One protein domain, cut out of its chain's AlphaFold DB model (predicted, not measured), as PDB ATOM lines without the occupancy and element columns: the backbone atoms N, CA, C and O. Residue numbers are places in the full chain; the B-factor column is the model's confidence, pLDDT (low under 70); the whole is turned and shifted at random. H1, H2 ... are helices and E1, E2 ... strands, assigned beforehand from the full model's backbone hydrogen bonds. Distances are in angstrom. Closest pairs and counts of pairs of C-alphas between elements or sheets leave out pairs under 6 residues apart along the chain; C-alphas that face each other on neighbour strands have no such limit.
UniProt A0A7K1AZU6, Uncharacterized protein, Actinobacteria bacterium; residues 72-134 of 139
ATOM      1  N   PHE A  72      12.791 -24.795  27.832       94.19
ATOM      2  CA  PHE A  72      11.509 -24.099  27.898       94.19
ATOM      3  C   PHE A  72      10.976 -23.804  26.488       94.19
ATOM      4  O   PHE A  72      11.693 -23.250  25.655       94.19
ATOM      5  N   GLY A  73       9.723 -24.176  26.221       91.25
ATOM      6  CA  GLY A  73       9.051 -24.010  24.928       91.25
ATOM      7  C   GLY A  73       7.936 -22.974  24.899       91.25
ATOM      8  O   GLY A  73       7.203 -22.928  23.912       91.25
ATOM      9  N   GLY A  74       7.792 -22.178  25.958       90.62
ATOM     10  CA  GLY A  74       6.764 -21.147  26.052       90.62
ATOM     11  C   GLY A  74       5.464 -21.605  26.711       90.62
ATOM     12  O   GLY A  74       5.241 -22.789  26.985       90.62
ATOM     13  N   GLU A  75       4.610 -20.616  26.964       90.19
ATOM     14  CA  GLU A  75       3.209 -20.791  27.350       90.19
ATOM     15  C   GLU A  75       2.424 -21.407  26.174       90.19
ATOM     16  O   GLU A  75       2.748 -21.162  25.009       90.19
ATOM     17  N   LEU A  76       1.400 -22.216  26.462       85.06
ATOM     18  CA  LEU A  76       0.339 -22.528  25.504       85.06
ATOM     19  C   LEU A  76      -0.815 -21.542  25.707       85.06
ATOM     20  O   LEU A  76      -1.671 -21.793  26.565       85.06
ATOM     21  N   PRO A  77      -0.868 -20.441  24.937       82.56
ATOM     22  CA  PRO A  77      -2.017 -19.556  24.970       82.56
ATOM     23  C   PRO A  77      -3.253 -20.286  24.434       82.56
ATOM     24  O   PRO A  77      -3.195 -21.057  23.474       82.56
ATOM     25  N   SER A  78      -4.388 -20.053  25.086       83.00
ATOM     26  CA  SER A  78      -5.705 -20.462  24.598       83.00
ATOM     27  C   SER A  78      -6.446 -19.197  24.178       83.00
ATOM     28  O   SER A  78      -6.752 -18.393  25.062       83.00
ATOM     29  N   PRO A  79      -6.719 -18.993  22.874       84.81
ATOM     30  CA  PRO A  79      -7.404 -17.798  22.418       84.81
ATOM     31  C   PRO A  79      -8.781 -17.700  23.059       84.81
ATOM     32  O   PRO A  79      -9.474 -18.724  23.155       84.81
ATOM     33  N   PRO A  80      -9.208 -16.499  23.466       87.50
ATOM     34  CA  PRO A  80     -10.509 -16.318  24.084       87.50
ATOM     35  C   PRO A  80     -11.635 -16.775  23.149       87.50
ATOM     36  O   PRO A  80     -11.566 -16.648  21.925       87.50
ATOM     37  N   GLU A  81     -12.712 -17.306  23.729       89.62
ATOM     38  CA  GLU A  81     -13.884 -17.778  22.976       89.62
ATOM     39  C   GLU A  81     -14.546 -16.665  22.148       89.62
ATOM     40  O   GLU A  81     -15.158 -16.944  21.122       89.62
ATOM     41  N   SER A  82     -14.353 -15.401  22.541       92.94
ATOM     42  CA  SER A  82     -14.881 -14.225  21.846       92.94
ATOM     43  C   SER A  82     -14.290 -13.988  20.454       92.94
ATOM     44  O   SER A  82     -14.929 -13.313  19.652       92.94
ATOM     45  N   ILE A  83     -13.088 -14.494  20.156       91.44
ATOM     46  CA  ILE A  83     -12.503 -14.400  18.811       91.44
ATOM     47  C   ILE A  83     -13.073 -15.557  17.999       91.44
ATOM     48  O   ILE A  83     -12.784 -16.712  18.289       91.44
ATOM     49  N   THR A  84     -13.912 -15.300  17.005       93.62
ATOM     50  CA  THR A  84     -14.518 -16.374  16.193       93.62
ATOM     51  C   THR A  84     -13.846 -16.545  14.839       93.62
ATOM     52  O   THR A  84     -13.962 -17.614  14.244       93.62
ATOM     53  N   ASP A  85     -13.150 -15.516  14.356       96.06
ATOM     54  CA  ASP A  85     -12.431 -15.572  13.087       96.06
ATOM     55  C   ASP A  85     -11.191 -16.488  13.193       96.06
ATOM     56  O   ASP A  85     -10.392 -16.326  14.120       96.06
ATOM     57  N   PRO A  86     -11.008 -17.457  12.274       94.12
ATOM     58  CA  PRO A  86      -9.871 -18.375  12.321       94.12
ATOM     59  C   PRO A  86      -8.506 -17.689  12.198       94.12
ATOM     60  O   PRO A  86      -7.576 -18.075  12.897       94.12
ATOM     61  N   ALA A  87      -8.376 -16.666  11.347       94.69
ATOM     62  CA  ALA A  87      -7.094 -15.996  11.139       94.69
ATOM     63  C   ALA A  87      -6.707 -15.147  12.359       94.69
ATOM     64  O   ALA A  87      -5.544 -15.134  12.763       94.69
ATOM     65  N   GLU A  88      -7.679 -14.483  12.985       93.12
ATOM     66  CA  GLU A  88      -7.465 -13.790  14.258       93.12
ATOM     67  C   GLU A  88      -7.125 -14.764  15.392       93.12
ATOM     68  O   GLU A  88      -6.250 -14.465  16.204       93.12
ATOM     69  N   ARG A  89      -7.754 -15.949  15.433       92.38
ATOM     70  CA  ARG A  89      -7.407 -17.001  16.404       92.38
ATOM     71  C   ARG A  89      -5.974 -17.485  16.241       92.38
ATOM     72  O   ARG A  89      -5.276 -17.586  17.245       92.38
ATOM     73  N   ASP A  90      -5.545 -17.762  15.012       91.88
ATOM     74  CA  ASP A  90      -4.175 -18.188  14.714       91.88
ATOM     75  C   ASP A  90      -3.169 -17.102  15.111       91.88
ATOM     76  O   ASP A  90      -2.130 -17.381  15.715       91.88
ATOM     77  N   PHE A  91      -3.489 -15.840  14.815       92.69
ATOM     78  CA  PHE A  91      -2.666 -14.704  15.211       92.69
ATOM     79  C   PHE A  91      -2.537 -14.595  16.736       92.69
ATOM     80  O   PHE A  91      -1.418 -14.471  17.242       92.69
ATOM     81  N   ASP A  92      -3.650 -14.680  17.467       90.88
ATOM     82  CA  ASP A  92      -3.667 -14.639  18.930       90.88
ATOM     83  C   ASP A  92      -2.862 -15.807  19.528       90.88
ATOM     84  O   ASP A  92      -1.985 -15.591  20.360       90.88
ATOM     85  N   GLN A  93      -3.044 -17.023  19.007       86.88
ATOM     86  CA  GLN A  93      -2.310 -18.223  19.432       86.88
ATOM     87  C   GLN A  93      -0.791 -18.116  19.291       86.88
ATOM     88  O   GLN A  93      -0.052 -18.687  20.093       86.88
ATOM     89  N   VAL A  94      -0.313 -17.463  18.234       89.12
ATOM     90  CA  VAL A  94       1.122 -17.409  17.927       89.12
ATOM     91  C   VAL A  94       1.794 -16.210  18.588       89.12
ATOM     92  O   VAL A  94       2.954 -16.310  18.996       89.12
ATOM     93  N   TRP A  95       1.094 -15.079  18.687       89.69
ATOM     94  CA  TRP A  95       1.707 -13.799  19.046       89.69
ATOM     95  C   TRP A  95       1.248 -13.223  20.381       89.69
ATOM     96  O   TRP A  95       1.956 -12.372  20.927       89.69
ATOM     97  N   MET A  96       0.106 -13.659  20.916       90.69
ATOM     98  CA  MET A  96      -0.446 -13.125  22.157       90.69
ATOM     99  C   MET A  96      -0.254 -14.109  23.311       90.69
ATOM    100  O   MET A  96      -0.625 -15.277  23.254       90.69
ATOM    101  N   PHE A  97       0.341 -13.608  24.394       87.00
ATOM    102  CA  PHE A  97       0.615 -14.364  25.614       87.00
ATOM    103  C   PHE A  97      -0.011 -13.655  26.810       87.00
ATOM    104  O   PHE A  97       0.069 -12.428  26.917       87.00
ATOM    105  N   ASN A  98      -0.589 -14.415  27.742       83.81
ATOM    106  CA  ASN A  98      -1.267 -13.820  28.892       83.81
ATOM    107  C   ASN A  98      -0.276 -13.346  29.962       83.81
ATOM    108  O   ASN A  98      -0.579 -12.408  30.700       83.81
ATOM    109  N   ASN A  99       0.892 -14.000  30.071       85.56
ATOM    110  CA  ASN A  99       1.950 -13.669  31.035       85.56
ATOM    111  C   ASN A  99       1.420 -13.423  32.468       85.56
ATOM    112  O   ASN A  99       1.831 -12.505  33.183       85.56
ATOM    113  N   VAL A 100       0.445 -14.231  32.889       84.75
ATOM    114  CA  VAL A 100      -0.222 -14.087  34.185       84.75
ATOM    115  C   VAL A 100       0.786 -14.330  35.312       84.75
ATOM    116  O   VAL A 100       1.449 -15.353  35.359       84.75
ATOM    117  N   ALA A 101       0.918 -13.467  36.313       87.31
ATOM    118  CA  ALA A 101       1.578 -13.935  37.535       87.31
ATOM    119  C   ALA A 101       0.639 -14.983  38.149       87.31
ATOM    120  O   ALA A 101      -0.403 -14.561  38.636       87.31
ATOM    121  N   GLY A 102       0.925 -16.292  38.080       89.94
ATOM    122  CA  GLY A 102       0.007 -17.361  38.505       89.94
ATOM    123  C   GLY A 102       0.190 -18.696  37.782       89.94
ATOM    124  O   GLY A 102       1.294 -19.028  37.370       89.94
ATOM    125  N   ILE A 103      -0.883 -19.487  37.671       91.81
ATOM    126  CA  ILE A 103      -0.839 -20.795  37.001       91.81
ATOM    127  C   ILE A 103      -0.773 -20.594  35.487       91.81
ATOM    128  O   ILE A 103      -1.649 -19.959  34.908       91.81
ATOM    129  N   HIS A 104       0.238 -21.200  34.875       90.94
ATOM    130  CA  HIS A 104       0.491 -21.221  33.439       90.94
ATOM    131  C   HIS A 104       0.479 -22.631  32.900       90.94
ATOM    132  O   HIS A 104       1.013 -23.518  33.556       90.94
ATOM    133  N   THR A 105      -0.050 -22.818  31.694       92.12
ATOM    134  CA  THR A 105       0.165 -24.041  30.913       92.12
ATOM    135  C   THR A 105       1.371 -23.822  30.007       92.12
ATOM    136  O   THR A 105       1.369 -22.917  29.182       92.12
ATOM    137  N   GLU A 106       2.407 -24.638  30.153       92.69
ATOM    138  CA  GLU A 106       3.709 -24.468  29.509       92.69
ATOM    139  C   GLU A 106       4.144 -25.751  28.807       92.69
ATOM    140  O   GLU A 106       3.800 -26.856  29.233       92.69
ATOM    141  N   ARG A 107       4.969 -25.614  27.768       93.12
ATOM    142  CA  ARG A 107       5.646 -26.737  27.110       93.12
ATOM    143  C   ARG A 107       7.118 -26.800  27.484       93.12
ATOM    144  O   ARG A 107       7.816 -25.791  27.465       93.12
ATOM    145  N   TRP A 108       7.597 -28.013  27.723       94.75
ATOM    146  CA  TRP A 108       8.991 -28.314  28.036       94.75
ATOM    147  C   TRP A 108       9.497 -29.426  27.120       94.75
ATOM    148  O   TRP A 108       8.843 -30.458  26.968       94.75
ATOM    149  N   TYR A 109      10.646 -29.211  26.485       95.75
ATOM    150  CA  TYR A 109      11.286 -30.174  25.591       95.75
ATOM    151  C   TYR A 109      12.435 -30.870  26.308       95.75
ATOM    152  O   TYR A 109      13.324 -30.193  26.814       95.75
ATOM    153  N   HIS A 110      12.439 -32.202  26.354       95.62
ATOM    154  CA  HIS A 110      13.482 -32.977  27.037       95.62
ATOM    155  C   HIS A 110      14.763 -33.062  26.190       95.62
ATOM    156  O   HIS A 110      15.007 -34.072  25.529       95.62
ATOM    157  N   ASP A 111      15.543 -31.976  26.195       97.12
ATOM    158  CA  ASP A 111      16.736 -31.742  25.362       97.12
ATOM    159  C   ASP A 111      17.886 -32.699  25.703       97.12
ATOM    160  O   ASP A 111      18.568 -33.186  24.813       97.12
ATOM    161  N   ALA A 112      18.061 -33.031  26.985       96.44
ATOM    162  CA  ALA A 112      19.114 -33.939  27.447       96.44
ATOM    163  C   ALA A 112      18.663 -35.412  27.566       96.44
ATOM    164  O   ALA A 112      19.343 -36.217  28.200       96.44
ATOM    165  N   GLY A 113      17.507 -35.774  26.994       94.75
ATOM    166  CA  GLY A 113      16.923 -37.108  27.153       94.75
ATOM    167  C   GLY A 113      16.138 -37.595  25.939       94.75
ATOM    168  O   GLY A 113      16.701 -37.847  24.881       94.75
ATOM    169  N   CYS A 114      14.827 -37.803  26.082       95.12
ATOM    170  CA  CYS A 114      14.027 -38.469  25.042       95.12
ATOM    171  C   CYS A 114      13.637 -37.593  23.838       95.12
ATOM    172  O   CYS A 114      12.919 -38.086  22.960       95.12
ATOM    173  N   HIS A 115      14.052 -36.320  23.812       95.19
ATOM    174  CA  HIS A 115      13.818 -35.373  22.714       95.19
ATOM    175  C   HIS A 115      12.328 -35.208  22.374       95.19
ATOM    176  O   HIS A 115      11.918 -35.147  21.214       95.19
ATOM    177  N   ARG A 116      11.479 -35.186  23.405       93.19
ATOM    178  CA  ARG A 116      10.027 -35.035  23.274       93.19
ATOM    179  C   ARG A 116       9.515 -33.888  24.123       93.19
ATOM    180  O   ARG A 116      10.133 -33.485  25.105       93.19
ATOM    181  N   TRP A 117       8.349 -33.402  23.723       92.69
ATOM    182  CA  TRP A 117       7.609 -32.373  24.430       92.69
ATOM    183  C   TRP A 117       6.748 -32.975  25.539       92.69
ATOM    184  O   TRP A 117       6.120 -34.017  25.358       92.69
ATOM    185  N   THR A 118       6.675 -32.276  26.664       93.00
ATOM    186  CA  THR A 118       5.681 -32.483  27.715       93.00
ATOM    187  C   THR A 118       5.023 -31.150  28.055       93.00
ATOM    188  O   THR A 118       5.649 -30.094  27.923       93.00
ATOM    189  N   THR A 119       3.757 -31.193  28.457       93.62
ATOM    190  CA  THR A 119       2.993 -30.005  28.837       93.62
ATOM    191  C   THR A 119       2.761 -30.033  30.339       93.62
ATOM    192  O   THR A 119       2.277 -31.027  30.877       93.62
ATOM    193  N   VAL A 120       3.091 -28.942  31.021       93.12
ATOM    194  CA  VAL A 120       2.944 -28.803  32.474       93.12
ATOM    195  C   VAL A 120       2.066 -27.608  32.791       93.12
ATOM    196  O   VAL A 120       2.083 -26.614  32.073       93.12
ATOM    197  N   ARG A 121       1.331 -27.672  33.895       93.50
ATOM    198  CA  ARG A 121       0.750 -26.500  34.536       93.50
ATOM    199  C   ARG A 121       1.603 -26.138  35.735       93.50
ATOM    200  O   ARG A 121       1.804 -26.965  36.624       93.50
ATOM    201  N   ARG A 122       2.110 -24.911  35.773       92.56
ATOM    202  CA  ARG A 122       3.045 -24.436  36.797       92.56
ATOM    203  C   ARG A 122       2.579 -23.111  37.374       92.56
ATOM    204  O   ARG A 122       2.212 -22.211  36.631       92.56
ATOM    205  N   ASP A 123       2.619 -22.971  38.696       90.81
ATOM    206  CA  ASP A 123       2.451 -21.672  39.342       90.81
ATOM    207  C   ASP A 123       3.770 -20.890  39.267       90.81
ATOM    208  O   ASP A 123       4.737 -21.163  39.989       90.81
ATOM    209  N   THR A 124       3.799 -19.885  38.394       89.38
ATOM    210  CA  THR A 124       4.945 -19.001  38.158       89.38
ATOM    211  C   THR A 124       5.180 -18.009  39.290       89.38
ATOM    212  O   THR A 124       6.146 -17.251  39.242       89.38
ATOM    213  N   ARG A 125       4.382 -18.005  40.362       88.88
ATOM    214  CA  ARG A 125       4.689 -17.239  41.579       88.88
ATOM    215  C   ARG A 125       5.573 -18.009  42.538       88.88
ATOM    216  O   ARG A 125       6.406 -17.380  43.180       88.88
ATOM    217  N   VAL A 126       5.441 -19.334  42.591       87.06
ATOM    218  CA  VAL A 126       6.146 -20.206  43.555       87.06
ATOM    219  C   VAL A 126       7.077 -21.239  42.922       87.06
ATOM    220  O   VAL A 126       7.797 -21.910  43.646       87.06
ATOM    221  N   ASP A 127       7.105 -21.326  41.593       87.31
ATOM    222  CA  ASP A 127       7.885 -22.315  40.840       87.31
ATOM    223  C   ASP A 127       7.485 -23.765  41.112       87.31
ATOM    224  O   ASP A 127       8.313 -24.652  41.297       87.31
ATOM    225  N   ARG A 128       6.177 -24.013  41.173       89.12
ATOM    226  CA  ARG A 128       5.638 -25.333  41.496       89.12
ATOM    227  C   ARG A 128       4.786 -25.853  40.355       89.12
ATOM    228  O   ARG A 128       3.823 -25.194  39.966       89.12
ATOM    229  N   ILE A 129       5.102 -27.045  39.858       90.62
ATOM    230  CA  ILE A 129       4.213 -27.774  38.949       90.62
ATOM    231  C   ILE A 129       2.990 -28.231  39.748       90.62
ATOM    232  O   ILE A 129       3.117 -28.879  40.788       90.62
ATOM    233  N   VAL A 130       1.811 -27.821  39.289       91.75
ATOM    234  CA  VAL A 130       0.516 -28.169  39.889       91.75
ATOM    235  C   VAL A 130      -0.107 -29.382  39.207       91.75
ATOM    236  O   VAL A 130      -0.783 -30.166  39.861       91.75
ATOM    237  N   GLU A 131       0.141 -29.551  37.911       89.44
ATOM    238  CA  GLU A 131      -0.395 -30.639  37.096       89.44
ATOM    239  C   GLU A 131       0.533 -30.863  35.897       89.44
ATOM    240  O   GLU A 131       1.178 -29.928  35.427       89.44
ATOM    241  N   GLN A 132       0.615 -32.088  35.385       83.44
ATOM    242  CA  GLN A 132       1.398 -32.395  34.193       83.44
ATOM    243  C   GLN A 132       0.607 -33.312  33.267       83.44
ATOM    244  O   GLN A 132       0.167 -34.384  33.673       83.44
ATOM    245  N   HIS A 133       0.428 -32.881  32.018       77.81
ATOM    246  CA  HIS A 133      -0.288 -33.657  31.021       77.81
ATOM    247  C   HIS A 133       0.645 -34.715  30.431       77.81
ATOM    248  O   HIS A 133       1.613 -34.411  29.724       77.81
ATOM    249  N   VAL A 134       0.341 -35.977  30.722       66.94
ATOM    250  CA  VAL A 134       1.080 -37.136  30.224       66.94
ATOM    251  C   VAL A 134       0.343 -37.663  28.997       66.94
ATOM    252  O   VAL A 134      -0.579 -38.464  29.106       66.94
TER     253      VAL A 134
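AT A GLANCE: This is residues 72 to 134 of the 139 residues of an uncharacterized protein of Actinobacteria bacterium (UniProt A0A7K1AZU6). What shape do these atoms make? A strongly twisted sheet of four strands, E1 to E4, makes one part of the domain, and the single helix H1 sits off to one side of it, joined to E1 by the short link of residues 76 to 85 and to E2 by the short link of residues 96 to 102. What are the parts, in which order? The 63 printed residues hold one named helix and four named strands, along the chain E1, H1, E2, E3, E4; the sheet's order is E1, E2, E3, E4, antiparallel throughout, and the class is mixed, helices and strands. How large and how dense is it? It is loose, with a radius of gyration of the C-alphas of 13.4 A, and spans 38 by 27 by 18 A.

IN THESE COORDINATES: Where are the strands? E2, residues 103 to 109, and E3, residues 117 to 123, each run 19.1 A from first to last C-alpha. E4 is residues 128 to 133, 14.6 A long, ending at C-alpha 133 (-0.288, -33.657, 31.021), and E1 is residues 72 to 75, 9.0 A, beginning at C-alpha 72 (11.509, -24.099, 27.898). Where is the helix? H1, residues 86 to 95, runs 14.1 A from C-alpha 86 at (-9.871, -18.375, 12.321).

HOW THE PARTS SIT: How is the sheet joined? E2 and E3 form a hairpin, at 153 degrees between directions, with N 106 and O 120 at 2.8 A. E3 and E4 form another, at 143 degrees, with N 121 and O 131 at 2.7 A; E2, E3 and E4 make a meander, each strand the antiparallel neighbour of the one before. What lies at the edges? E4 is one edge strand, and E1 is the other, antiparallel to E2 at 146 degrees, with N 73 and O 107 at 2.8 A; E1 and E4 are apart. How does H1 stand to the sheet? It is not on it, with 1 pair of C-alphas within 10 A, and it is apart from E3 and from E4. Every O i to N i+4 pair in H1 is within hydrogen-bond range.

THE WHOLE: How far does it reach? The two C-alphas farthest apart, of Ser 82 and Ala 112, are 39.7 A apart. Is the printed part whole, and how are its elements linked? It has no cut; the link from E3 to E4 is tight, the other three are short, and none is long. Where is confidence low? The mean pLDDT of the printed part is 90.3, and residue 134 alone is under 70.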